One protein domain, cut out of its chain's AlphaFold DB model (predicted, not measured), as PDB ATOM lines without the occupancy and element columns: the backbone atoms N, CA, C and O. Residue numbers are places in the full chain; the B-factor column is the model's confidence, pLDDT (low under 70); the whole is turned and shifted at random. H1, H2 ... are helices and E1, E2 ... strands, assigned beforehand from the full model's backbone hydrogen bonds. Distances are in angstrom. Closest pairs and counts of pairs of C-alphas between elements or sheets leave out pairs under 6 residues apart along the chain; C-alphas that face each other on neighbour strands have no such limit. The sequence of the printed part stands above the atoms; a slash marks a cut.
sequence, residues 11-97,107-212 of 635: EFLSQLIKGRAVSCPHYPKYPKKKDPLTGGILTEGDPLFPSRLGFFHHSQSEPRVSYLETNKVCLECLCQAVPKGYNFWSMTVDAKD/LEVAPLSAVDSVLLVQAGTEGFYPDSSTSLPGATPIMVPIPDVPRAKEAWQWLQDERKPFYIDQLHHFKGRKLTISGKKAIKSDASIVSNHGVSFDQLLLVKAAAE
ATOM      1  N   GLU A  11      90.245 171.184   4.493       90.12
ATOM      2  CA  GLU A  11      90.153 172.421   5.266       90.12
ATOM      3  C   GLU A  11      90.384 173.657   4.380       90.12
ATOM      4  O   GLU A  11      89.560 174.574   4.373       90.12
ATOM      5  N   PHE A  12      91.449 173.662   3.569       91.00
ATOM      6  CA  PHE A  12      91.725 174.734   2.609       91.00
ATOM      7  C   PHE A  12      90.649 174.817   1.515       91.00
ATOM      8  O   PHE A  12      90.121 175.896   1.242       91.00
ATOM      9  N   LEU A  13      90.255 173.681   0.929       91.88
ATOM     10  CA  LEU A  13      89.207 173.632  -0.096       91.88
ATOM     11  C   LEU A  13      87.885 174.249   0.387       91.88
ATOM     12  O   LEU A  13      87.258 175.010  -0.357       91.88
ATOM     13  N   SER A  14      87.480 173.978   1.633       89.50
ATOM     14  CA  SER A  14      86.256 174.531   2.228       89.50
ATOM     15  C   SER A  14      86.228 176.070   2.201       89.50
ATOM     16  O   SER A  14      85.166 176.679   2.046       89.50
ATOM     17  N   GLN A  15      87.398 176.722   2.236       89.00
ATOM     18  CA  GLN A  15      87.507 178.175   2.148       89.00
ATOM     19  C   GLN A  15      87.196 178.747   0.765       89.00
ATOM     20  O   GLN A  15      86.776 179.906   0.681       89.00
ATOM     21  N   LEU A  16      87.411 177.967  -0.297       90.25
ATOM     22  CA  LEU A  16      87.221 178.383  -1.688       90.25
ATOM     23  C   LEU A  16      85.762 178.242  -2.143       90.25
ATOM     24  O   LEU A  16      85.336 178.931  -3.069       90.25
ATOM     25  N   ILE A  17      84.980 177.376  -1.489       90.06
ATOM     26  CA  ILE A  17      83.614 176.983  -1.888       90.06
ATOM     27  C   ILE A  17      82.498 177.592  -1.018       90.06
ATOM     28  O   ILE A  17      81.402 177.044  -0.911       90.06
ATOM     29  N   LYS A  18      82.756 178.786  -0.465       84.31
ATOM     30  CA  LYS A  18      81.837 179.611   0.355       84.31
ATOM     31  C   LYS A  18      80.586 180.149  -0.379       84.31
ATOM     32  O   LYS A  18      79.794 180.884   0.203       84.31
ATOM     33  N   GLY A  19      80.411 179.851  -1.664       79.88
ATOM     34  CA  GLY A  19      79.269 180.267  -2.481       79.88
ATOM     35  C   GLY A  19      78.070 179.313  -2.404       79.88
ATOM     36  O   GLY A  19      78.132 178.208  -1.862       79.88
ATOM     37  N   ARG A  20      76.938 179.742  -2.983       79.50
ATOM     38  CA  ARG A  20      75.658 179.005  -2.944       79.50
ATOM     39  C   ARG A  20      75.803 177.570  -3.471       79.50
ATOM     40  O   ARG A  20      76.514 177.336  -4.446       79.50
ATOM     41  N   ALA A  21      75.083 176.629  -2.855       81.19
ATOM     42  CA  ALA A  21      75.140 175.194  -3.170       81.19
ATOM     43  C   ALA A  21      76.558 174.578  -3.096       81.19
ATOM     44  O   ALA A  21      76.857 173.608  -3.795       81.19
ATOM     45  N   VAL A  22      77.395 175.132  -2.210       86.50
ATOM     46  CA  VAL A  22      78.770 174.702  -1.917       86.50
ATOM     47  C   VAL A  22      79.671 174.771  -3.150       86.50
ATOM     48  O   VAL A  22      80.218 173.788  -3.646       86.50
ATOM     49  N   SER A  23      79.746 175.977  -3.707       90.88
ATOM     50  CA  SER A  23      80.458 176.301  -4.942       90.88
ATOM     51  C   SER A  23      81.370 177.502  -4.714       90.88
ATOM     52  O   SER A  23      81.134 178.276  -3.793       90.88
ATOM     53  N   CYS A  24      82.415 177.715  -5.520       92.81
ATOM     54  CA  CYS A  24      83.156 178.981  -5.392       92.81
ATOM     55  C   CYS A  24      82.271 180.173  -5.827       92.81
ATOM     56  O   CYS A  24      81.324 179.976  -6.596       92.81
ATOM     57  N   PRO A  25      82.531 181.417  -5.397       91.38
ATOM     58  CA  PRO A  25      81.766 182.569  -5.887       91.38
ATOM     59  C   PRO A  25      82.031 182.874  -7.375       91.38
ATOM     60  O   PRO A  25      81.193 183.473  -8.043       91.38
ATOM     61  N   HIS A  26      83.174 182.438  -7.913       90.25
ATOM     62  CA  HIS A  26      83.661 182.804  -9.244       90.25
ATOM     63  C   HIS A  26      82.979 182.049 -10.405       90.25
ATOM     64  O   HIS A  26      82.484 180.923 -10.255       90.25
ATOM     65  N   TYR A  27      83.013 182.667 -11.588       87.50
ATOM     66  CA  TYR A  27      82.464 182.190 -12.864       87.50
ATOM     67  C   TYR A  27      83.493 182.448 -13.992       87.50
ATOM     68  O   TYR A  27      84.194 183.454 -13.906       87.50
ATOM     69  N   PRO A  28      83.599 181.616 -15.051       86.88
ATOM     70  CA  PRO A  28      82.820 180.411 -15.348       86.88
ATOM     71  C   PRO A  28      83.172 179.215 -14.461       86.88
ATOM     72  O   PRO A  28      84.262 179.123 -13.896       86.88
ATOM     73  N   LYS A  29      82.232 178.272 -14.367       89.81
ATOM     74  CA  LYS A  29      82.467 176.964 -13.748       89.81
ATOM     75  C   LYS A  29      83.225 176.032 -14.690       89.81
ATOM     76  O   LYS A  29      83.094 176.122 -15.911       89.81
ATOM     77  N   TYR A  30      84.005 175.143 -14.094       88.94
ATOM     78  CA  TYR A  30      84.697 174.055 -14.766       88.94
ATOM     79  C   TYR A  30      83.732 172.878 -15.078       88.94
ATOM     80  O   TYR A  30      82.607 172.851 -14.581       88.94
ATOM     81  N   PRO A  31      84.124 171.921 -15.939       76.06
ATOM     82  CA  PRO A  31      84.807 172.248 -17.189       76.06
ATOM     83  C   PRO A  31      83.985 173.318 -17.922       76.06
ATOM     84  O   PRO A  31      82.753 173.297 -17.845       76.06
ATOM     85  N   LYS A  32      84.636 174.265 -18.615       67.50
ATOM     86  CA  LYS A  32      83.903 175.328 -19.320       67.50
ATOM     87  C   LYS A  32      83.002 174.680 -20.375       67.50
ATOM     88  O   LYS A  32      83.473 174.262 -21.432       67.50
ATOM     89  N   LYS A  33      81.704 174.561 -20.082       59.28
ATOM     90  CA  LYS A  33      80.733 174.031 -21.044       59.28
ATOM     91  C   LYS A  33      80.774 174.895 -22.300       59.28
ATOM     92  O   LYS A  33      80.986 176.104 -22.204       59.28
ATOM     93  N   LYS A  34      80.546 174.263 -23.456       53.53
ATOM     94  CA  LYS A  34      80.339 174.979 -24.717       53.53
ATOM     95  C   LYS A  34      79.352 176.117 -24.506       53.53
ATOM     96  O   LYS A  34      78.317 175.907 -23.869       53.53
ATOM     97  N   ASP A  35      79.683 177.285 -25.041       52.75
ATOM     98  CA  ASP A  35      78.790 178.433 -25.028       52.75
ATOM     99  C   ASP A  35      77.457 178.038 -25.699       52.75
ATOM    100  O   ASP A  35      77.470 177.627 -26.863       52.75
ATOM    101  N   PRO A  36      76.309 178.130 -24.999       49.19
ATOM    102  CA  PRO A  36      75.007 177.805 -25.571       49.19
ATOM    103  C   PRO A  36      74.598 178.684 -26.761       49.19
ATOM    104  O   PRO A  36      73.665 178.313 -27.470       49.19
ATOM    105  N   LEU A  37      75.248 179.838 -26.962       55.59
ATOM    106  CA  LEU A  37      74.920 180.803 -28.015       55.59
ATOM    107  C   LEU A  37      75.787 180.633 -29.272       55.59
ATOM    108  O   LEU A  37      75.246 180.633 -30.374       55.59
ATOM    109  N   THR A  38      77.106 180.453 -29.132       53.03
ATOM    110  CA  THR A  38      78.023 180.252 -30.278       53.03
ATOM    111  C   THR A  38      78.374 178.788 -30.567       53.03
ATOM    112  O   THR A  38      78.910 178.483 -31.629       53.03
ATOM    113  N   GLY A  39      78.121 177.859 -29.638       52.84
ATOM    114  CA  GLY A  39      78.526 176.449 -29.750       52.84
ATOM    115  C   GLY A  39      80.037 176.190 -29.604       52.84
ATOM    116  O   GLY A  39      80.468 175.027 -29.664       52.84
ATOM    117  N   GLY A  40      80.835 177.245 -29.403       46.38
ATOM    118  CA  GLY A  40      82.282 177.187 -29.197       46.38
ATOM    119  C   GLY A  40      82.660 176.649 -27.816       46.38
ATOM    120  O   GLY A  40      81.931 176.831 -26.839       46.38
ATOM    121  N   ILE A  41      83.805 175.968 -27.719       52.31
ATOM    122  CA  ILE A  41      84.389 175.580 -26.427       52.31
ATOM    123  C   ILE A  41      85.241 176.758 -25.947       52.31
ATOM    124  O   ILE A  41      86.164 177.160 -26.642       52.31
ATOM    125  N   LEU A  42      84.977 177.298 -24.752       52.31
ATOM    126  CA  LEU A  42      85.787 178.390 -24.177       52.31
ATOM    127  C   LEU A  42      87.120 177.904 -23.557       52.31
ATOM    128  O   LEU A  42      87.790 178.646 -22.834       52.31
ATOM    129  N   THR A  43      87.487 176.651 -23.812       52.50
ATOM    130  CA  THR A  43      88.808 176.050 -23.595       52.50
ATOM    131  C   THR A  43      89.195 175.330 -24.879       52.50
ATOM    132  O   THR A  43      88.599 174.310 -25.219       52.50
ATOM    133  N   GLU A  44      90.190 175.857 -25.583       52.50
ATOM    134  CA  GLU A  44      90.748 175.299 -26.826       52.50
ATOM    135  C   GLU A  44      91.754 174.163 -26.540       52.50
ATOM    136  O   GLU A  44      92.760 173.995 -27.216       52.50
ATOM    137  N   GLY A  45      91.509 173.401 -25.472       63.66
ATOM    138  CA  GLY A  45      92.411 172.385 -24.943       63.66
ATOM    139  C   GLY A  45      91.705 171.476 -23.941       63.66
ATOM    140  O   GLY A  45      90.604 171.787 -23.469       63.66
ATOM    141  N   ASP A  46      92.340 170.343 -23.653       73.06
ATOM    142  CA  ASP A  46      91.738 169.247 -22.902       73.06
ATOM    143  C   ASP A  46      91.475 169.573 -21.415       73.06
ATOM    144  O   ASP A  46      92.165 170.396 -20.803       73.06
ATOM    145  N   PRO A  47      90.451 168.945 -20.805       85.94
ATOM    146  CA  PRO A  47      90.127 169.131 -19.394       85.94
ATOM    147  C   PRO A  47      91.221 168.567 -18.467       85.94
ATOM    148  O   PRO A  47      91.388 167.358 -18.367       85.94
ATOM    149  N   LEU A  48      91.909 169.454 -17.738       90.50
ATOM    150  CA  LEU A  48      93.029 169.125 -16.837       90.50
ATOM    151  C   LEU A  48      92.639 168.322 -15.585       90.50
ATOM    152  O   LEU A  48      93.441 167.556 -15.067       90.50
ATOM    153  N   PHE A  49      91.426 168.533 -15.070       93.75
ATOM    154  CA  PHE A  49      90.920 167.919 -13.838       93.75
ATOM    155  C   PHE A  49      89.721 166.999 -14.124       93.75
ATOM    156  O   PHE A  49      88.860 167.369 -14.934       93.75
ATOM    157  N   PRO A  50      89.605 165.838 -13.452       94.50
ATOM    158  CA  PRO A  50      88.436 164.969 -13.566       94.50
ATOM    159  C   PRO A  50      87.170 165.647 -13.019       94.50
ATOM    160  O   PRO A  50      87.211 166.677 -12.340       94.50
ATOM    161  N   SER A  51      86.006 165.062 -13.294       92.75
ATOM    162  CA  SER A  51      84.710 165.575 -12.839       92.75
ATOM    163  C   SER A  51      84.515 165.519 -11.312       92.75
ATOM    164  O   SER A  51      83.685 166.256 -10.764       92.75
ATOM    165  N   ARG A  52      85.306 164.690 -10.613       93.06
ATOM    166  CA  ARG A  52      85.379 164.596  -9.147       93.06
ATOM    167  C   ARG A  52      86.810 164.425  -8.647       93.06
ATOM    168  O   ARG A  52      87.600 163.743  -9.287       93.06
ATOM    169  N   LEU A  53      87.104 164.991  -7.477       94.75
ATOM    170  CA  LEU A  53      88.373 164.838  -6.753       94.75
ATOM    171  C   LEU A  53      88.101 164.594  -5.260       94.75
ATOM    172  O   LEU A  53      87.141 165.136  -4.719       94.75
ATOM    173  N   GLY A  54      88.932 163.787  -4.607       93.94
ATOM    174  CA  GLY A  54      88.968 163.583  -3.160       93.94
ATOM    175  C   GLY A  54      90.070 164.417  -2.505       93.94
ATOM    176  O   GLY A  54      91.122 164.637  -3.100       93.94
ATOM    177  N   PHE A  55      89.818 164.881  -1.283       94.12
ATOM    178  CA  PHE A  55      90.714 165.713  -0.481       94.12
ATOM    179  C   PHE A  55      90.766 165.153   0.940       94.12
ATOM    180  O   PHE A  55      89.718 164.939   1.555       94.12
ATOM    181  N   PHE A  56      91.964 164.907   1.468       91.88
ATOM    182  CA  PHE A  56      92.121 164.440   2.844       91.88
ATOM    183  C   PHE A  56      91.931 165.582   3.843       91.88
ATOM    184  O   PHE A  56      92.295 166.729   3.581       91.88
ATOM    185  N   HIS A  57      91.384 165.247   5.008       88.94
ATOM    186  CA  HIS A  57      91.368 166.143   6.157       88.94
ATOM    187  C   HIS A  57      92.768 166.135   6.789       88.94
ATOM    188  O   HIS A  57      93.327 165.064   7.041       88.94
ATOM    189  N   HIS A  58      93.345 167.310   7.040       82.62
ATOM    190  CA  HIS A  58      94.628 167.436   7.741       82.62
ATOM    191  C   HIS A  58      94.438 167.311   9.263       82.62
ATOM    192  O   HIS A  58      95.246 166.702   9.955       82.62
ATOM    193  N   SER A  59      93.341 167.853   9.797       68.38
ATOM    194  CA  SER A  59      93.099 168.040  11.238       68.38
ATOM    195  C   SER A  59      92.772 166.775  12.050       68.38
ATOM    196  O   SER A  59      92.463 166.885  13.237       68.38
ATOM    197  N   GLN A  60      92.763 165.584  11.439       64.56
ATOM    198  CA  GLN A  60      92.159 164.377  12.021       64.56
ATOM    199  C   GLN A  60      93.082 163.155  11.934       64.56
ATOM    200  O   GLN A  60      93.683 162.876  10.895       64.56
ATOM    201  N   SER A  61      93.166 162.414  13.045       61.53
ATOM    202  CA  SER A  61      93.909 161.151  13.163       61.53
ATOM    203  C   SER A  61      93.315 160.044  12.289       61.53
ATOM    204  O   SER A  61      94.054 159.254  11.706       61.53
ATOM    205  N   GLU A  62      91.988 160.016  12.151       65.12
ATOM    206  CA  GLU A  62      91.295 159.193  11.162       65.12
ATOM    207  C   GLU A  62      91.304 159.883   9.784       65.12
ATOM    208  O   GLU A  62      90.958 161.066   9.688       65.12
ATOM    209  N   PRO A  63      91.632 159.167   8.692       67.44
ATOM    210  CA  PRO A  63      91.707 159.724   7.342       67.44
ATOM    211  C   PRO A  63      90.310 159.931   6.732       67.44
ATOM    212  O   PRO A  63      89.886 159.212   5.826       67.44
ATOM    213  N   ARG A  64      89.585 160.943   7.224       83.25
ATOM    214  CA  ARG A  64      88.347 161.425   6.593       83.25
ATOM    215  C   ARG A  64      88.652 162.143   5.283       83.25
ATOM    216  O   ARG A  64      89.701 162.773   5.127       83.25
ATOM    217  N   VAL A  65      87.714 162.039   4.346       89.00
ATOM    218  CA  VAL A  65      87.859 162.566   2.989       89.00
ATOM    219  C   VAL A  65      86.639 163.382   2.605       89.00
ATOM    220  O   VAL A  65      85.498 162.953   2.787       89.00
ATOM    221  N   SER A  66      86.894 164.519   1.971       91.12
ATOM    222  CA  SER A  66      85.873 165.320   1.312       91.12
ATOM    223  C   SER A  66      85.963 165.180  -0.202       91.12
ATOM    224  O   SER A  66      87.045 165.290  -0.777       91.12
ATOM    225  N   TYR A  67      84.834 164.919  -0.864       91.50
ATOM    226  CA  TYR A  67      84.756 164.842  -2.321       91.50
ATOM    227  C   TYR A  67      84.238 166.157  -2.912       91.50
ATOM    228  O   TYR A  67      83.185 166.677  -2.536       91.50
ATOM    229  N   LEU A  68      84.971 166.677  -3.889       93.06
ATOM    230  CA  LEU A  68      84.607 167.840  -4.676       93.06
ATOM    231  C   LEU A  68      83.957 167.401  -5.987       93.06
ATOM    232  O   LEU A  68      84.469 166.527  -6.684       93.06
ATOM    233  N   GLU A  69      82.873 168.067  -6.373       92.44
ATOM    234  CA  GLU A  69      82.402 168.056  -7.759       92.44
ATOM    235  C   GLU A  69      83.035 169.258  -8.456       92.44
ATOM    236  O   GLU A  69      82.703 170.406  -8.147       92.44
ATOM    237  N   THR A  70      83.979 169.023  -9.370       93.12
ATOM    238  CA  THR A  70      84.806 170.108  -9.935       93.12
ATOM    239  C   THR A  70      83.969 171.119 -10.724       93.12
ATOM    240  O   THR A  70      84.340 172.284 -10.841       93.12
ATOM    241  N   ASN A  71      82.760 170.728 -11.146       91.00
ATOM    242  CA  ASN A  71      81.780 171.602 -11.789       91.00
ATOM    243  C   ASN A  71      81.114 172.666 -10.894       91.00
ATOM    244  O   ASN A  71      80.377 173.517 -11.398       91.00
ATOM    245  N   LYS A  72      81.391 172.665  -9.587       91.44
ATOM    246  CA  LYS A  72      81.023 173.744  -8.655       91.44
ATOM    247  C   LYS A  72      82.114 174.824  -8.547       91.44
ATOM    248  O   LYS A  72      81.876 175.905  -8.001       91.44
ATOM    249  N   VAL A  73      83.301 174.596  -9.106       93.06
ATOM    250  CA  VAL A  73      84.475 175.466  -8.936       93.06
ATOM    251  C   VAL A  73      84.899 176.060 -10.288       93.06
ATOM    252  O   VAL A  73      84.565 175.526 -11.344       93.06
ATOM    253  N   CYS A  74      85.546 177.226 -10.285       92.31
ATOM    254  CA  CYS A  74      86.193 177.793 -11.472       92.31
ATOM    255  C   CYS A  74      87.587 177.170 -11.662       92.31
ATOM    256  O   CYS A  74      88.127 176.575 -10.733       92.31
ATOM    257  N   LEU A  75      88.192 177.326 -12.842       91.44
ATOM    258  CA  LEU A  75      89.525 176.763 -13.103       91.44
ATOM    259  C   LEU A  75      90.586 177.289 -12.117       91.44
ATOM    260  O   LEU A  75      91.365 176.510 -11.587       91.44
ATOM    261  N   GLU A  76      90.566 178.587 -11.817       92.38
ATOM    262  CA  GLU A  76      91.526 179.238 -10.917       92.38
ATOM    263  C   GLU A  76      91.483 178.673  -9.487       92.38
ATOM    264  O   GLU A  76      92.512 178.275  -8.948       92.38
ATOM    265  N   CYS A  77      90.290 178.536  -8.896       94.31
ATOM    266  CA  CYS A  77      90.148 177.919  -7.576       94.31
ATOM    267  C   CYS A  77      90.403 176.400  -7.591       94.31
ATOM    268  O   CYS A  77      90.719 175.849  -6.544       94.31
ATOM    269  N   LEU A  78      90.299 175.711  -8.737       94.12
ATOM    270  CA  LEU A  78      90.773 174.325  -8.851       94.12
ATOM    271  C   LEU A  78      92.304 174.262  -8.845       94.12
ATOM    272  O   LEU A  78      92.854 173.431  -8.132       94.12
ATOM    273  N   CYS A  79      92.994 175.164  -9.547       93.62
ATOM    274  CA  CYS A  79      94.456 175.250  -9.485       93.62
ATOM    275  C   CYS A  79      94.952 175.619  -8.075       93.62
ATOM    276  O   CYS A  79      95.910 175.018  -7.604       93.62
ATOM    277  N   GLN A  80      94.269 176.531  -7.368       94.06
ATOM    278  CA  GLN A  80      94.558 176.838  -5.955       94.06
ATOM    279  C   GLN A  80      94.301 175.633  -5.036       94.06
ATOM    280  O   GLN A  80      95.092 175.365  -4.140       94.06
ATOM    281  N   ALA A  81      93.214 174.884  -5.248       93.69
ATOM    282  CA  ALA A  81      92.922 173.679  -4.470       93.69
ATOM    283  C   ALA A  81      93.876 172.510  -4.778       93.69
ATOM    284  O   ALA A  81      93.989 171.594  -3.970       93.69
ATOM    285  N   VAL A  82      94.535 172.504  -5.942       94.38
ATOM    286  CA  VAL A  82      95.332 171.378  -6.454       94.38
ATOM    287  C   VAL A  82      96.703 171.876  -6.965       94.38
ATOM    288  O   VAL A  82      97.049 171.673  -8.131       94.38
ATOM    289  N   PRO A  83      97.517 172.543  -6.117       88.62
ATOM    290  CA  PRO A  83      98.694 173.300  -6.566       88.62
ATOM    291  C   PRO A  83      99.858 172.409  -7.023       88.62
ATOM    292  O   PRO A  83     100.679 172.820  -7.838       88.62
ATOM    293  N   LYS A  84      99.932 171.176  -6.506       90.38
ATOM    294  CA  LYS A  84     100.991 170.188  -6.789       90.38
ATOM    295  C   LYS A  84     100.502 169.052  -7.702       90.38
ATOM    296  O   LYS A  84     101.080 167.968  -7.695       90.38
ATOM    297  N   GLY A  85      99.425 169.287  -8.457       92.94
ATOM    298  CA  GLY A  85      98.705 168.233  -9.174       92.94
ATOM    299  C   GLY A  85      97.948 167.296  -8.225       92.94
ATOM    300  O   GLY A  85      97.783 167.590  -7.040       92.94
ATOM    301  N   TYR A  86      97.468 166.174  -8.761       96.00
ATOM    302  CA  TYR A  86      96.717 165.164  -8.014       96.00
ATOM    303  C   TYR A  86      97.230 163.749  -8.303       96.00
ATOM    304  O   TYR A  86      97.677 163.439  -9.412       96.00
ATOM    305  N   ASN A  87      97.130 162.875  -7.303       95.81
ATOM    306  CA  ASN A  87      97.455 161.454  -7.435       95.81
ATOM    307  C   ASN A  87      96.215 160.674  -7.919       95.81
ATOM    308  O   ASN A  87      95.081 161.107  -7.703       95.81
ATOM    309  N   PHE A  88      96.375 159.515  -8.558       94.38
ATOM    310  CA  PHE A  88      95.228 158.679  -8.920       94.38
ATOM    311  C   PHE A  88      95.493 157.174  -8.897       94.38
ATOM    312  O   PHE A  88      96.611 156.693  -9.093       94.38
ATOM    313  N   TRP A  89      94.400 156.432  -8.729       91.00
ATOM    314  CA  TRP A  89      94.324 155.000  -8.992       91.00
ATOM    315  C   TRP A  89      92.973 154.671  -9.647       91.00
ATOM    316  O   TRP A  89      91.930 155.142  -9.195       91.00
ATOM    317  N   SER A  90      92.972 153.913 -10.747       86.69
ATOM    318  CA  SER A  90      91.759 153.639 -11.530       86.69
ATOM    319  C   SER A  90      91.812 152.250 -12.152       86.69
ATOM    320  O   SER A  90      92.545 152.008 -13.108       86.69
ATOM    321  N   MET A  91      90.943 151.354 -11.678       78.25
ATOM    322  CA  MET A  91      90.808 150.003 -12.234       78.25
ATOM    323  C   MET A  91      90.379 150.017 -13.710       78.25
ATOM    324  O   MET A  91      90.493 149.001 -14.389       78.25
ATOM    325  N   THR A  92      89.857 151.142 -14.214       73.00
ATOM    326  CA  THR A  92      89.457 151.292 -15.622       73.00
ATOM    327  C   THR A  92      90.541 151.860 -16.540       73.00
ATOM    328  O   THR A  92      90.413 151.719 -17.757       73.00
ATOM    329  N   VAL A  93      91.613 152.445 -15.990       67.69
ATOM    330  CA  VAL A  93      92.832 152.784 -16.746       67.69
ATOM    331  C   VAL A  93      93.689 151.527 -16.912       67.69
ATOM    332  O   VAL A  93      94.045 151.188 -18.039       67.69
ATOM    333  N   ASP A  94      93.913 150.801 -15.812       58.75
ATOM    334  CA  ASP A  94      94.709 149.565 -15.740       58.75
ATOM    335  C   ASP A  94      94.176 148.442 -16.661       58.75
ATOM    336  O   ASP A  94      94.925 147.583 -17.117       58.75
ATOM    337  N   ALA A  95      92.873 148.435 -16.962       57.16
ATOM    338  CA  ALA A  95      92.194 147.372 -17.715       57.16
ATOM    339  C   ALA A  95      92.449 147.374 -19.242       57.16
ATOM    340  O   ALA A  95      91.695 146.743 -19.985       57.16
ATOM    341  N   LYS A  96      93.459 148.097 -19.743       49.97
ATOM    342  CA  LYS A  96      93.784 148.145 -21.182       49.97
ATOM    343  C   LYS A  96      94.637 146.973 -21.677       49.97
ATOM    344  O   LYS A  96      94.559 146.664 -22.864       49.97
ATOM    345  N   ASP A  97      95.395 146.328 -20.793       44.59
ATOM    346  CA  ASP A  97      96.415 145.340 -21.175       44.59
ATOM    347  C   ASP A  97      95.949 143.871 -21.088       44.59
ATOM    348  O   ASP A  97      96.720 142.965 -21.397       44.59
ATOM    349  N   LEU A 107      83.582 146.815 -10.724       50.44
ATOM    350  CA  LEU A 107      82.824 147.781  -9.921       50.44
ATOM    351  C   LEU A 107      81.362 147.357  -9.653       50.44
ATOM    352  O   LEU A 107      80.594 148.126  -9.075       50.44
ATOM    353  N   GLU A 108      80.966 146.122  -9.984       46.50
ATOM    354  CA  GLU A 108      80.011 145.392  -9.131       46.50
ATOM    355  C   GLU A 108      80.747 144.953  -7.855       46.50
ATOM    356  O   GLU A 108      81.031 143.776  -7.648       46.50
ATOM    357  N   VAL A 109      81.093 145.932  -7.011       48.25
ATOM    358  CA  VAL A 109      81.743 145.673  -5.725       48.25
ATOM    359  C   VAL A 109      80.810 144.779  -4.908       48.25
ATOM    360  O   VAL A 109      79.645 145.126  -4.687       48.25
ATOM    361  N   ALA A 110      81.315 143.616  -4.497       39.50
ATOM    362  CA  ALA A 110      80.637 142.722  -3.567       39.50
ATOM    363  C   ALA A 110      80.288 143.469  -2.257       39.50
ATOM    364  O   ALA A 110      80.837 144.544  -2.005       39.50
ATOM    365  N   PRO A 111      79.416 142.931  -1.384       40.16
ATOM    366  CA  PRO A 111      79.295 143.424  -0.012       40.16
ATOM    367  C   PRO A 111      80.592 143.119   0.762       40.16
ATOM    368  O   PRO A 111      80.672 142.150   1.514       40.16
ATOM    369  N   LEU A 112      81.629 143.920   0.508       44.94
ATOM    370  CA  LEU A 112      82.930 143.831   1.154       44.94
ATOM    371  C   LEU A 112      82.809 144.183   2.636       44.94
ATOM    372  O   LEU A 112      81.912 144.923   3.047       44.94
ATOM    373  N   SER A 113      83.732 143.636   3.425       43.31
ATOM    374  CA  SER A 113      83.793 143.857   4.866       43.31
ATOM    375  C   SER A 113      83.768 145.351   5.196       43.31
ATOM    376  O   SER A 113      84.526 146.136   4.624       43.31
ATOM    377  N   ALA A 114      82.923 145.745   6.153       48.38
ATOM    378  CA  ALA A 114      82.739 147.145   6.548       48.38
ATOM    379  C   ALA A 114      84.000 147.798   7.158       48.38
ATOM    380  O   ALA A 114      84.002 149.003   7.393       48.38
ATOM    381  N   VAL A 115      85.052 147.008   7.399       51.19
ATOM    382  CA  VAL A 115      86.344 147.422   7.965       51.19
ATOM    383  C   VAL A 115      87.111 148.366   7.026       51.19
ATOM    384  O   VAL A 115      87.611 149.388   7.483       51.19
ATOM    385  N   ASP A 116      87.128 148.095   5.715       63.47
ATOM    386  CA  ASP A 116      87.951 148.834   4.734       63.47
ATOM    387  C   ASP A 116      87.122 149.853   3.920       63.47
ATOM    388  O   ASP A 116      87.223 149.958   2.692       63.47
ATOM    389  N   SER A 117      86.229 150.586   4.594       69.50
ATOM    390  CA  SER A 117      85.324 151.563   3.968       69.50
ATOM    391  C   SER A 117      85.632 153.005   4.372       69.50
ATOM    392  O   SER A 117      85.636 153.350   5.550       69.50
ATOM    393  N   VAL A 118      85.826 153.872   3.376       76.75
ATOM    394  CA  VAL A 118      86.157 155.291   3.559       76.75
ATOM    395  C   VAL A 118      84.885 156.121   3.697       76.75
ATOM    396  O   VAL A 118      83.970 156.019   2.875       76.75
ATOM    397  N   LEU A 119      84.843 156.991   4.706       79.38
ATOM    398  CA  LEU A 119      83.771 157.964   4.888       79.38
ATOM    399  C   LEU A 119      84.009 159.190   3.989       79.38
ATOM    400  O   LEU A 119      84.849 160.035   4.306       79.38
ATOM    401  N   LEU A 120      83.256 159.302   2.890       82.62
ATOM    402  CA  LEU A 120      83.266 160.488   2.029       82.62
ATOM    403  C   LEU A 120      82.190 161.497   2.459       82.62
ATOM    404  O   LEU A 120      80.999 161.181   2.475       82.62
ATOM    405  N   VAL A 121      82.589 162.738   2.727       86.12
ATOM    406  CA  VAL A 121      81.689 163.890   2.934       86.12
ATOM    407  C   VAL A 121      81.688 164.753   1.665       86.12
ATOM    408  O   VAL A 121      82.653 164.720   0.905       86.12
ATOM    409  N   GLN A 122      80.620 165.502   1.368       87.62
ATOM    410  CA  GLN A 122      80.702 166.481   0.275       87.62
ATOM    411  C   GLN A 122      81.585 167.650   0.726       87.62
ATOM    412  O   GLN A 122      81.376 168.190   1.811       87.62
ATOM    413  N   ALA A 123      82.526 168.073  -0.119       88.38
ATOM    414  CA  ALA A 123      83.350 169.242   0.157       88.38
ATOM    415  C   ALA A 123      82.478 170.463   0.497       88.38
ATOM    416  O   ALA A 123      81.502 170.742  -0.210       88.38
ATOM    417  N   GLY A 124      82.839 171.157   1.579       83.19
ATOM    418  CA  GLY A 124      82.163 172.308   2.177       83.19
ATOM    419  C   GLY A 124      80.901 171.983   2.994       83.19
ATOM    420  O   GLY A 124      80.120 172.892   3.275       83.19
ATOM    421  N   THR A 125      80.666 170.716   3.361       83.19
ATOM    422  CA  THR A 125      79.626 170.309   4.332       83.19
ATOM    423  C   THR A 125      80.195 169.572   5.554       83.19
ATOM    424  O   THR A 125      79.480 168.824   6.215       83.19
ATOM    425  N   GLU A 126      81.485 169.741   5.844       79.69
ATOM    426  CA  GLU A 126      82.236 169.034   6.894       79.69
ATOM    427  C   GLU A 126      82.073 169.655   8.288       79.69
ATOM    428  O   GLU A 126      82.345 168.995   9.289       79.69
ATOM    429  N   GLY A 127      81.658 170.925   8.359       74.94
ATOM    430  CA  GLY A 127      81.506 171.662   9.618       74.94
ATOM    431  C   GLY A 127      82.816 172.187  10.223       74.94
ATOM    432  O   GLY A 127      82.865 172.416  11.428       74.94
ATOM    433  N   PHE A 128      83.869 172.398   9.419       75.50
ATOM    434  CA  PHE A 128      85.195 172.847   9.891       75.50
ATOM    435  C   PHE A 128      85.202 174.158  10.706       75.50
ATOM    436  O   PHE A 128      86.131 174.383  11.481       75.50
ATOM    437  N   TYR A 129      84.191 175.020  10.550       68.25
ATOM    438  CA  TYR A 129      84.060 176.279  11.292       68.25
ATOM    439  C   TYR A 129      82.640 176.420  11.860       68.25
ATOM    440  O   TYR A 129      81.687 176.143  11.128       68.25
ATOM    441  N   PRO A 130      82.461 176.913  13.102       54.56
ATOM    442  CA  PRO A 130      81.138 177.035  13.726       54.56
ATOM    443  C   PRO A 130      80.200 177.982  12.963       54.56
ATOM    444  O   PRO A 130      79.002 177.726  12.881       54.56
ATOM    445  N   ASP A 131      80.749 179.018  12.323       52.59
ATOM    446  CA  ASP A 131      79.984 179.980  11.520       52.59
ATOM    447  C   ASP A 131      79.523 179.405  10.164       52.59
ATOM    448  O   ASP A 131      78.753 180.041   9.440       52.59
ATOM    449  N   SER A 132      79.957 178.188   9.802       52.47
ATOM    450  CA  SER A 132      79.545 177.490   8.575       52.47
ATOM    451  C   SER A 132      78.162 176.854   8.730       52.47
ATOM    452  O   SER A 132      77.983 175.651   8.560       52.47
ATOM    453  N   SER A 133      77.157 177.692   8.991       44.75
ATOM    454  CA  SER A 133      75.735 177.330   9.118       44.75
ATOM    455  C   SER A 133      75.094 176.778   7.830       44.75
ATOM    456  O   SER A 133      73.906 176.461   7.805       44.75
ATOM    457  N   THR A 134      75.881 176.574   6.769       50.69
ATOM    458  CA  THR A 134      75.520 175.855   5.537       50.69
ATOM    459  C   THR A 134      75.470 174.330   5.757       50.69
ATOM    460  O   THR A 134      75.960 173.550   4.938       50.69
ATOM    461  N   SER A 135      74.853 173.877   6.852       46.16
ATOM    462  CA  SER A 135      74.543 172.468   7.119       46.16
ATOM    463  C   SER A 135      73.416 171.993   6.194       46.16
ATOM    464  O   SER A 135      72.261 171.836   6.582       46.16
ATOM    465  N   LEU A 136      73.754 171.804   4.915       50.47
ATOM    466  CA  LEU A 136      72.817 171.468   3.844       50.47
ATOM    467  C   LEU A 136      72.038 170.178   4.178       50.47
ATOM    468  O   LEU A 136      72.634 169.091   4.186       50.47
ATOM    469  N   PRO A 137      70.715 170.254   4.437       39.09
ATOM    470  CA  PRO A 137      69.945 169.100   4.883       39.09
ATOM    471  C   PRO A 137      69.878 168.057   3.762       39.09
ATOM    472  O   PRO A 137      69.243 168.265   2.730       39.09
ATOM    473  N   GLY A 138      70.565 166.930   3.963       47.31
ATOM    474  CA  GLY A 138      70.680 165.851   2.976       47.31
ATOM    475  C   GLY A 138      72.104 165.526   2.511       47.31
ATOM    476  O   GLY A 138      72.262 164.570   1.743       47.31
ATOM    477  N   ALA A 139      73.130 166.238   2.995       55.75
ATOM    478  CA  ALA A 139      74.547 165.886   2.831       55.75
ATOM    479  C   ALA A 139      74.949 164.651   3.674       55.75
ATOM    480  O   ALA A 139      75.835 164.698   4.520       55.75
ATOM    481  N   THR A 140      74.259 163.525   3.463       60.38
ATOM    482  CA  THR A 140      74.555 162.239   4.110       60.38
ATOM    483  C   THR A 140      75.948 161.752   3.698       60.38
ATOM    484  O   THR A 140      76.138 161.557   2.489       60.38
ATOM    485  N   PRO A 141      76.878 161.494   4.637       70.19
ATOM    486  CA  PRO A 141      78.163 160.881   4.319       70.19
ATOM    487  C   PRO A 141      77.990 159.571   3.545       70.19
ATOM    488  O   PRO A 141      77.059 158.800   3.791       70.19
ATOM    489  N   ILE A 142      78.874 159.330   2.580       73.62
ATOM    490  CA  ILE A 142      78.840 158.162   1.706       73.62
ATOM    491  C   ILE A 142      79.996 157.249   2.102       73.62
ATOM    492  O   ILE A 142      81.154 157.576   1.862       73.62
ATOM    493  N   MET A 143      79.672 156.090   2.674       74.12
ATOM    494  CA  MET A 143      80.644 155.007   2.829       74.12
ATOM    495  C   MET A 143      81.006 154.459   1.447       74.12
ATOM    496  O   MET A 143      80.123 154.040   0.691       74.12
ATOM    497  N   VAL A 144      82.295 154.472   1.125       72.75
ATOM    498  CA  VAL A 144      82.850 153.939  -0.118       72.75
ATOM    499  C   VAL A 144      83.847 152.826   0.215       72.75
ATOM    500  O   VAL A 144      84.886 153.114   0.807       72.75
ATOM    501  N   PRO A 145      83.563 151.562  -0.149       73.19
ATOM    502  CA  PRO A 145      84.488 150.460   0.088       73.19
ATOM    503  C   PRO A 145      85.708 150.568  -0.831       73.19
ATOM    504  O   PRO A 145      85.562 150.752  -2.047       73.19
ATOM    505  N   ILE A 146      86.901 150.391  -0.263       78.88
ATOM    506  CA  ILE A 146      88.096 150.073  -1.046       78.88
ATOM    507  C   ILE A 146      87.962 148.617  -1.528       78.88
ATOM    508  O   ILE A 146      87.562 147.756  -0.741       78.88
ATOM    509  N   PRO A 147      88.240 148.301  -2.807       72.94
ATOM    510  CA  PRO A 147      88.205 146.922  -3.284       72.94
ATOM    511  C   PRO A 147      89.169 146.018  -2.504       72.94
ATOM    512  O   PRO A 147      90.323 146.379  -2.294       72.94
ATOM    513  N   ASP A 148      88.718 144.820  -2.127       76.44
ATOM    514  CA  ASP A 148      89.522 143.844  -1.379       76.44
ATOM    515  C   ASP A 148      90.494 143.089  -2.304       76.44
ATOM    516  O   ASP A 148      90.377 141.892  -2.555       76.44
ATOM    517  N   VAL A 149      91.437 143.838  -2.881       79.88
ATOM    518  CA  VAL A 149      92.576 143.331  -3.656       79.88
ATOM    519  C   VAL A 149      93.851 144.031  -3.164       79.88
ATOM    520  O   VAL A 149      93.804 145.241  -2.940       79.88
ATOM    521  N   PRO A 150      95.001 143.340  -3.008       82.31
ATOM    522  CA  PRO A 150      96.198 143.925  -2.388       82.31
ATOM    523  C   PRO A 150      96.632 145.260  -3.009       82.31
ATOM    524  O   PRO A 150      96.759 146.254  -2.298       82.31
ATOM    525  N   ARG A 151      96.685 145.328  -4.349       81.81
ATOM    526  CA  ARG A 151      97.006 146.542  -5.122       81.81
ATOM    527  C   ARG A 151      96.131 147.750  -4.763       81.81
ATOM    528  O   ARG A 151      96.614 148.874  -4.784       81.81
ATOM    529  N   ALA A 152      94.854 147.537  -4.435       83.62
ATOM    530  CA  ALA A 152      93.942 148.616  -4.056       83.62
ATOM    531  C   ALA A 152      94.211 149.119  -2.632       83.62
ATOM    532  O   ALA A 152      94.109 150.317  -2.390       83.62
ATOM    533  N   LYS A 153      94.594 148.229  -1.706       86.38
ATOM    534  CA  LYS A 153      94.980 148.608  -0.338       86.38
ATOM    535  C   LYS A 153      96.331 149.321  -0.320       86.38
ATOM    536  O   LYS A 153      96.459 150.344   0.338       86.38
ATOM    537  N   GLU A 154      97.296 148.853  -1.110       89.38
ATOM    538  CA  GLU A 154      98.593 149.517  -1.302       89.38
ATOM    539  C   GLU A 154      98.442 150.900  -1.961       89.38
ATOM    540  O   GLU A 154      99.015 151.877  -1.479       89.38
ATOM    541  N   ALA A 155      97.630 151.007  -3.021       90.75
ATOM    542  CA  ALA A 155      97.323 152.288  -3.657       90.75
ATOM    543  C   ALA A 155      96.592 153.238  -2.699       90.75
ATOM    544  O   ALA A 155      96.890 154.430  -2.667       90.75
ATOM    545  N   TRP A 156      95.656 152.721  -1.899       89.81
ATOM    546  CA  TRP A 156      94.931 153.508  -0.907       89.81
ATOM    547  C   TRP A 156      95.841 154.017   0.218       89.81
ATOM    548  O   TRP A 156      95.791 155.204   0.535       89.81
ATOM    549  N   GLN A 157      96.724 153.165   0.751       90.38
ATOM    550  CA  GLN A 157      97.737 153.562   1.731       90.38
ATOM    551  C   GLN A 157      98.647 154.660   1.163       90.38
ATOM    552  O   GLN A 157      98.807 155.699   1.790       90.38
ATOM    553  N   TRP A 158      99.147 154.503  -0.067       91.69
ATOM    554  CA  TRP A 158      99.957 155.536  -0.721       91.69
ATOM    555  C   TRP A 158      99.227 156.883  -0.848       91.69
ATOM    556  O   TRP A 158      99.819 157.930  -0.589       91.69
ATOM    557  N   LEU A 159      97.934 156.886  -1.194       92.06
ATOM    558  CA  LEU A 159      97.138 158.119  -1.212       92.06
ATOM    559  C   LEU A 159      97.023 158.745   0.192       92.06
ATOM    560  O   LEU A 159      97.154 159.962   0.325       92.06
ATOM    561  N   GLN A 160      96.825 157.930   1.235       90.25
ATOM    562  CA  GLN A 160      96.780 158.380   2.633       90.25
ATOM    563  C   GLN A 160      98.128 158.910   3.153       90.25
ATOM    564  O   GLN A 160      98.119 159.824   3.981       90.25
ATOM    565  N   ASP A 161      99.248 158.361   2.677       89.69
ATOM    566  CA  ASP A 161     100.611 158.775   3.031       89.69
ATOM    567  C   ASP A 161     100.972 160.115   2.367       89.69
ATOM    568  O   ASP A 161     101.519 161.013   3.005       89.69
ATOM    569  N   GLU A 162     100.632 160.280   1.084       90.62
ATOM    570  CA  GLU A 162     100.930 161.489   0.301       90.62
ATOM    571  C   GLU A 162     100.073 162.699   0.693       90.62
ATOM    572  O   GLU A 162     100.471 163.837   0.440       90.62
ATOM    573  N   ARG A 163      98.862 162.462   1.223       89.25
ATOM    574  CA  ARG A 163      97.829 163.459   1.593       89.25
ATOM    575  C   ARG A 163      97.419 164.471   0.507       89.25
ATOM    576  O   ARG A 163      96.608 165.354   0.778       89.25
ATOM    577  N   LYS A 164      97.907 164.325  -0.727       92.19
ATOM    578  CA  LYS A 164      97.538 165.145  -1.893       92.19
ATOM    579  C   LYS A 164      96.056 164.977  -2.274       92.19
ATOM    580  O   LYS A 164      95.469 163.927  -2.000       92.19
ATOM    581  N   PRO A 165      95.466 165.954  -2.991       95.25
ATOM    582  CA  PRO A 165      94.225 165.744  -3.731       95.25
ATOM    583  C   PRO A 165      94.341 164.532  -4.661       95.25
ATOM    584  O   PRO A 165      95.411 164.277  -5.225       95.25
ATOM    585  N   PHE A 166      93.251 163.785  -4.839       95.12
ATOM    586  CA  PHE A 166      93.301 162.513  -5.558       95.12
ATOM    587  C   PHE A 166      92.047 162.173  -6.372       95.12
ATOM    588  O   PHE A 166      90.971 162.729  -6.164       95.12
ATOM    589  N   TYR A 167      92.172 161.204  -7.279       94.62
ATOM    590  CA  TYR A 167      91.047 160.561  -7.963       94.62
ATOM    591  C   TYR A 167      91.066 159.041  -7.758       94.62
ATOM    592  O   TYR A 167      92.102 158.397  -7.934       94.62
ATOM    593  N   ILE A 168      89.892 158.472  -7.468       91.75
ATOM    594  CA  ILE A 168      89.606 157.037  -7.596       91.75
ATOM    595  C   ILE A 168      88.230 156.836  -8.247       91.75
ATOM    596  O   ILE A 168      87.316 157.634  -8.025       91.75
ATOM    597  N   ASP A 169      88.049 155.758  -9.018       88.25
ATOM    598  CA  ASP A 169      86.788 155.475  -9.737       88.25
ATOM    599  C   ASP A 169      85.570 155.420  -8.798       88.25
ATOM    600  O   ASP A 169      84.452 155.801  -9.154       88.25
ATOM    601  N   GLN A 170      85.794 154.979  -7.561       85.31
ATOM    602  CA  GLN A 170      84.780 154.821  -6.529       85.31
ATOM    603  C   GLN A 170      84.227 156.167  -6.014       85.31
ATOM    604  O   GLN A 170      83.156 156.174  -5.408       85.31
ATOM    605  N   LEU A 171      84.842 157.318  -6.344       87.06
ATOM    606  CA  LEU A 171      84.236 158.649  -6.144       87.06
ATOM    607  C   LEU A 171      82.911 158.815  -6.915       87.06
ATOM    608  O   LEU A 171      82.126 159.714  -6.609       87.06
ATOM    609  N   HIS A 172      82.627 157.957  -7.901       85.06
ATOM    610  CA  HIS A 172      81.361 157.920  -8.646       85.06
ATOM    611  C   HIS A 172      80.316 156.945  -8.070       85.06
ATOM    612  O   HIS A 172      79.214 156.826  -8.616       85.06
ATOM    613  N   HIS A 173      80.606 156.280  -6.947       76.06
ATOM    614  CA  HIS A 173      79.627 155.488  -6.201       76.06
ATOM    615  C   HIS A 173      78.737 156.392  -5.336       76.06
ATOM    616  O   HIS A 173      79.185 157.041  -4.396       76.06
ATOM    617  N   PHE A 174      77.437 156.429  -5.637       63.25
ATOM    618  CA  PHE A 174      76.459 157.214  -4.881       63.25
ATOM    619  C   PHE A 174      75.701 156.338  -3.877       63.25
ATOM    620  O   PHE A 174      75.004 155.401  -4.270       63.25
ATOM    621  N   LYS A 175      75.742 156.714  -2.591       57.72
ATOM    622  CA  LYS A 175      74.852 156.205  -1.523       57.72
ATOM    623  C   LYS A 175      74.786 154.666  -1.422       57.72
ATOM    624  O   LYS A 175      73.699 154.115  -1.265       57.72
ATOM    625  N   GLY A 176      75.924 153.981  -1.578       52.41
ATOM    626  CA  GLY A 176      76.011 152.513  -1.517       52.41
ATOM    627  C   GLY A 176      75.265 151.765  -2.635       52.41
ATOM    628  O   GLY A 176      74.999 150.574  -2.505       52.41
ATOM    629  N   ARG A 177      74.878 152.445  -3.725       56.56
ATOM    630  CA  ARG A 177      74.148 151.842  -4.853       56.56
ATOM    631  C   ARG A 177      75.098 151.475  -5.989       56.56
ATOM    632  O   ARG A 177      76.095 152.159  -6.216       56.56
ATOM    633  N   LYS A 178      74.725 150.441  -6.756       65.19
ATOM    634  CA  LYS A 178      75.426 150.024  -7.982       65.19
ATOM    635  C   LYS A 178      75.697 151.218  -8.906       65.19
ATOM    636  O   LYS A 178      74.815 152.046  -9.144       65.19
ATOM    637  N   LEU A 179      76.919 151.275  -9.435       73.06
ATOM    638  CA  LEU A 179      77.440 152.358 -10.268       73.06
ATOM    639  C   LEU A 179      76.499 152.687 -11.446       73.06
ATOM    640  O   LEU A 179      76.275 151.865 -12.339       73.06
ATOM    641  N   THR A 180      75.953 153.907 -11.444       78.75
ATOM    642  CA  THR A 180      74.931 154.351 -12.409       78.75
ATOM    643  C   THR A 180      75.475 154.444 -13.837       78.75
ATOM    644  O   THR A 180      76.676 154.602 -14.043       78.75
ATOM    645  N   ILE A 181      74.596 154.431 -14.849       79.94
ATOM    646  CA  ILE A 181      74.994 154.620 -16.262       79.94
ATOM    647  C   ILE A 181      75.759 155.942 -16.452       79.94
ATOM    648  O   ILE A 181      76.743 155.985 -17.190       79.94
ATOM    649  N   SER A 182      75.350 157.007 -15.755       80.50
ATOM    650  CA  SER A 182      76.055 158.294 -15.758       80.50
ATOM    651  C   SER A 182      77.428 158.199 -15.087       80.50
ATOM    652  O   SER A 182      78.392 158.703 -15.650       80.50
ATOM    653  N   GLY A 183      77.550 157.488 -13.960       83.19
ATOM    654  CA  GLY A 183      78.837 157.214 -13.308       83.19
ATOM    655  C   GLY A 183      79.786 156.392 -14.189       83.19
ATOM    656  O   GLY A 183      80.945 156.754 -14.340       83.19
ATOM    657  N   LYS A 184      79.283 155.358 -14.881       83.25
ATOM    658  CA  LYS A 184      80.054 154.579 -15.873       83.25
ATOM    659  C   LYS A 184      80.545 155.433 -17.051       83.25
ATOM    660  O   LYS A 184      81.584 155.129 -17.628       83.25
ATOM    661  N   LYS A 185      79.821 156.497 -17.421       85.56
ATOM    662  CA  LYS A 185      80.281 157.480 -18.420       85.56
ATOM    663  C   LYS A 185      81.290 158.471 -17.835       85.56
ATOM    664  O   LYS A 185      82.270 158.763 -18.509       85.56
ATOM    665  N   ALA A 186      81.070 158.945 -16.608       87.94
ATOM    666  CA  ALA A 186      81.975 159.861 -15.919       87.94
ATOM    667  C   ALA A 186      83.352 159.220 -15.703       87.94
ATOM    668  O   ALA A 186      84.328 159.765 -16.198       87.94
ATOM    669  N   ILE A 187      83.417 158.008 -15.134       89.81
ATOM    670  CA  ILE A 187      84.667 157.241 -14.973       89.81
ATOM    671  C   ILE A 187      85.418 157.099 -16.302       89.81
ATOM    672  O   ILE A 187      86.612 157.345 -16.351       89.81
ATOM    673  N   LYS A 188      84.738 156.773 -17.413       87.94
ATOM    674  CA  LYS A 188      85.401 156.662 -18.727       87.94
ATOM    675  C   LYS A 188      85.950 157.984 -19.268       87.94
ATOM    676  O   LYS A 188      86.913 157.949 -20.023       87.94
ATOM    677  N   SER A 189      85.334 159.114 -18.921       86.44
ATOM    678  CA  SER A 189      85.819 160.447 -19.296       86.44
ATOM    679  C   SER A 189      86.962 160.899 -18.384       86.44
ATOM    680  O   SER A 189      87.944 161.461 -18.860       86.44
ATOM    681  N   ASP A 190      86.839 160.628 -17.086       91.25
ATOM    682  CA  ASP A 190      87.830 160.960 -16.067       91.25
ATOM    683  C   ASP A 190      89.092 160.101 -16.233       91.25
ATOM    684  O   ASP A 190      90.189 160.633 -16.128       91.25
ATOM    685  N   ALA A 191      88.968 158.824 -16.613       89.50
ATOM    686  CA  ALA A 191      90.083 157.915 -16.900       89.50
ATOM    687  C   ALA A 191      91.083 158.495 -17.920       89.50
ATOM    688  O   ALA A 191      92.289 158.427 -17.698       89.50
ATOM    689  N   SER A 192      90.591 159.110 -19.004       88.62
ATOM    690  CA  SER A 192      91.425 159.803 -20.004       88.62
ATOM    691  C   SER A 192      92.006 161.139 -19.529       88.62
ATOM    692  O   SER A 192      92.980 161.610 -20.101       88.62
ATOM    693  N   ILE A 193      91.422 161.757 -18.502       91.50
ATOM    694  CA  ILE A 193      91.935 162.996 -17.905       91.50
ATOM    695  C   ILE A 193      93.057 162.659 -16.921       91.50
ATOM    696  O   ILE A 193      94.160 163.196 -17.004       91.50
ATOM    697  N   VAL A 194      92.805 161.716 -16.011       93.62
ATOM    698  CA  VAL A 194      93.782 161.318 -14.993       93.62
ATOM    699  C   VAL A 194      94.998 160.628 -15.603       93.62
ATOM    700  O   VAL A 194      96.101 160.918 -15.157       93.62
ATOM    701  N   SER A 195      94.847 159.853 -16.688       90.56
ATOM    702  CA  SER A 195      95.991 159.280 -17.418       90.56
ATOM    703  C   SER A 195      96.923 160.316 -18.051       90.56
ATOM    704  O   SER A 195      98.062 159.981 -18.365       90.56
ATOM    705  N   ASN A 196      96.442 161.544 -18.271       89.75
ATOM    706  CA  ASN A 196      97.176 162.599 -18.969       89.75
ATOM    707  C   ASN A 196      97.735 163.670 -18.013       89.75
ATOM    708  O   ASN A 196      98.721 164.326 -18.346       89.75
ATOM    709  N   HIS A 197      97.101 163.863 -16.850       91.69
ATOM    710  CA  HIS A 197      97.375 164.990 -15.947       91.69
ATOM    711  C   HIS A 197      97.580 164.612 -14.469       91.69
ATOM    712  O   HIS A 197      98.023 165.458 -13.691       91.69
ATOM    713  N   GLY A 198      97.277 163.374 -14.064       92.69
ATOM    714  CA  GLY A 198      97.508 162.881 -12.703       92.69
ATOM    715  C   GLY A 198      98.752 161.995 -12.592       92.69
ATOM    716  O   GLY A 198      99.207 161.417 -13.577       92.69
ATOM    717  N   VAL A 199      99.275 161.839 -11.375       93.94
ATOM    718  CA  VAL A 199     100.345 160.869 -11.065       93.94
ATOM    719  C   VAL A 199      99.712 159.531 -10.687       93.94
ATOM    720  O   VAL A 199      98.894 159.488  -9.770       93.94
ATOM    721  N   SER A 200     100.068 158.436 -11.365       93.69
ATOM    722  CA  SER A 200      99.480 157.118 -11.079       93.69
ATOM    723  C   SER A 200     100.248 156.342 -10.006       93.69
ATOM    724  O   SER A 200     101.471 156.457  -9.884       93.69
ATOM    725  N   PHE A 201      99.549 155.476  -9.267       90.88
ATOM    726  CA  PHE A 201     100.194 154.516  -8.361       90.88
ATOM    727  C   PHE A 201     101.200 153.602  -9.094       90.88
ATOM    728  O   PHE A 201     102.278 153.311  -8.581       90.88
ATOM    729  N   ASP A 202     100.909 153.215 -10.337       86.44
ATOM    730  CA  ASP A 202     101.816 152.393 -11.146       86.44
ATOM    731  C   ASP A 202     103.107 153.125 -11.532       86.44
ATOM    732  O   ASP A 202     104.178 152.519 -11.579       86.44
ATOM    733  N   GLN A 203     103.039 154.443 -11.745       86.69
ATOM    734  CA  GLN A 203     104.216 155.277 -11.973       86.69
ATOM    735  C   GLN A 203     105.125 155.296 -10.733       86.69
ATOM    736  O   GLN A 203     106.347 155.216 -10.873       86.69
ATOM    737  N   LEU A 204     104.550 155.314  -9.524       85.50
ATOM    738  CA  LEU A 204     105.302 155.155  -8.275       85.50
ATOM    739  C   LEU A 204     105.977 153.775  -8.194       85.50
ATOM    740  O   LEU A 204     107.158 153.700  -7.856       85.50
ATOM    741  N   LEU A 205     105.263 152.689  -8.516       86.06
ATOM    742  CA  LEU A 205     105.824 151.331  -8.509       86.06
ATOM    743  C   LEU A 205     106.988 151.187  -9.504       86.06
ATOM    744  O   LEU A 205     108.036 150.643  -9.150       86.06
ATOM    745  N   LEU A 206     106.847 151.739 -10.714       87.38
ATOM    746  CA  LEU A 206     107.909 151.793 -11.725       87.38
ATOM    747  C   LEU A 206     109.148 152.555 -11.222       87.38
ATOM    748  O   LEU A 206     110.272 152.077 -11.393       87.38
ATOM    749  N   VAL A 207     108.960 153.704 -10.562       87.00
ATOM    750  CA  VAL A 207     110.058 154.496  -9.980       87.00
ATOM    751  C   VAL A 207     110.733 153.760  -8.817       87.00
ATOM    752  O   VAL A 207     111.964 153.705  -8.778       87.00
ATOM    753  N   LYS A 208     109.967 153.132  -7.913       86.38
ATOM    754  CA  LYS A 208     110.503 152.321  -6.801       86.38
ATOM    755  C   LYS A 208     111.345 151.151  -7.323       86.38
ATOM    756  O   LYS A 208     112.517 151.037  -6.964       86.38
ATOM    757  N   ALA A 209     110.814 150.362  -8.258       87.56
ATOM    758  CA  ALA A 209     111.535 149.242  -8.866       87.56
ATOM    759  C   ALA A 209     112.809 149.688  -9.617       87.56
ATOM    760  O   ALA A 209     113.839 149.010  -9.567       87.56
ATOM    761  N   ALA A 210     112.781 150.844 -10.291       89.38
ATOM    762  CA  ALA A 210     113.964 151.417 -10.934       89.38
ATOM    763  C   ALA A 210     115.029 151.863  -9.911       89.38
ATOM    764  O   ALA A 210     116.223 151.614 -10.118       89.38
ATOM    765  N   ALA A 211     114.617 152.470  -8.793       88.75
ATOM    766  CA  ALA A 211     115.508 152.886  -7.711       88.75
ATOM    767  C   ALA A 211     116.173 151.684  -7.013       88.75
ATOM    768  O   ALA A 211     117.389 151.684  -6.812       88.75
ATOM    769  N   GLU A 212     115.416 150.622  -6.725       89.94
ATOM    770  CA  GLU A 212     115.934 149.366  -6.166       89.94
ATOM    771  C   GLU A 212     116.950 148.696  -7.100       89.94
ATOM    772  O   GLU A 212     118.037 148.295  -6.670       89.94
TER     773      GLU A 212
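This is residues 11 to 97 and 107 to 212 of the 635 residues of an uncharacterized protein of Fusarium sp. AF-4 (UniProt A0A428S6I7). A strongly twisted, curled sheet, E1 E2 E4 E5, is joined at its edge strand E1 by strand E6 of a two-strand sheet, E3 and E6, and helices H4 and H6 cover opposite sides of that small sheet. H1 and H2 lie side by side beyond the strands, short H5 packs on E1 and E5, and residues 35 to 40 and residues 206 to 212 of H7 stick out. The printed part has 193 residues, with seven named helices and six named strands in the order H1 E1 E2 H2 E3 H3 E4 E5 H4 E6 H5 H6 H7. The large sheet is mixed and the small one parallel; the class is mixed, helices and strands, with 89 residues, under half, in named elements. The whole is compact, with a radius of gyration of the C-alphas of 17.0 A, and spans 50 by 41 by 35 A.

Find C-alpha 52 at (85.379, 164.596, -9.147), where E1, residues 52 to 56, begins; E2 is 65 to 69, E4 117 to 122, 16.0 A long, and E5 142 to 145. The small sheet is E3, residues 87 to 89, and E6, 166 to 168. H1 is 11 to 16, starting at (90.153, 172.421, 5.266); H2 is 75 to 81, H3 91 to 94, H4 150 to 162, 18.4 A, H5 169 to 172, and H6 181 to 197, 24.7 A. H7, 201 to 212, 16.7 A, ends at (115.934, 149.366, -6.166).

Hairpin E1 and E2 is antiparallel, with N 55 and O 66 at 2.8 A; E2 and E4 are parallel, with N 67 and O 121 at 2.8 A. Hairpin E4 and E5 is antiparallel, with N 118 and O 144 at 2.8 A. The closest C-alphas of E1 and E6, Gly 54 and Phe 166, are 5.1 A apart; E6 and E3 are parallel, with N 167 and O 87 at 2.9 A. The closest C-alphas of E3 and H4, Trp 89 and Ala 155, are 6.7 A apart, and those of E3 and H6, Phe 88 and Val 194, 6.8 A. H6 touches H3 at Val 93 and Ala 191, 5.8 A, and H5 with residues 183 to 187 alone, at His 172 and Gly 183, 5.3 A. H1 and H2 touch at Leu 13 and Ala 81, 5.7 A, with a shallow tilt of 22 degrees, opposite ways. H4 and H7 are close but not clearly touching, at Ala 155 and Phe 201, 5.9 A. In H2, H4 and H7 every O i to N i+4 pair is within hydrogen-bond range; H6 has 9 of 13, H1 0 of 2 but 3 of 3 O i to N i+3 pairs, and H3 and H5 are too short for an i+4 pair.

Look for the cut between C-alphas 97 and 107, 17.8 A apart; residues 98 to 106 are not printed. The links H1 to E1 and E4 to E5 are long. Mean pLDDT of the printed part is 78.5, with 52 residues under 70, among them 32 to 45 and 107 to 117.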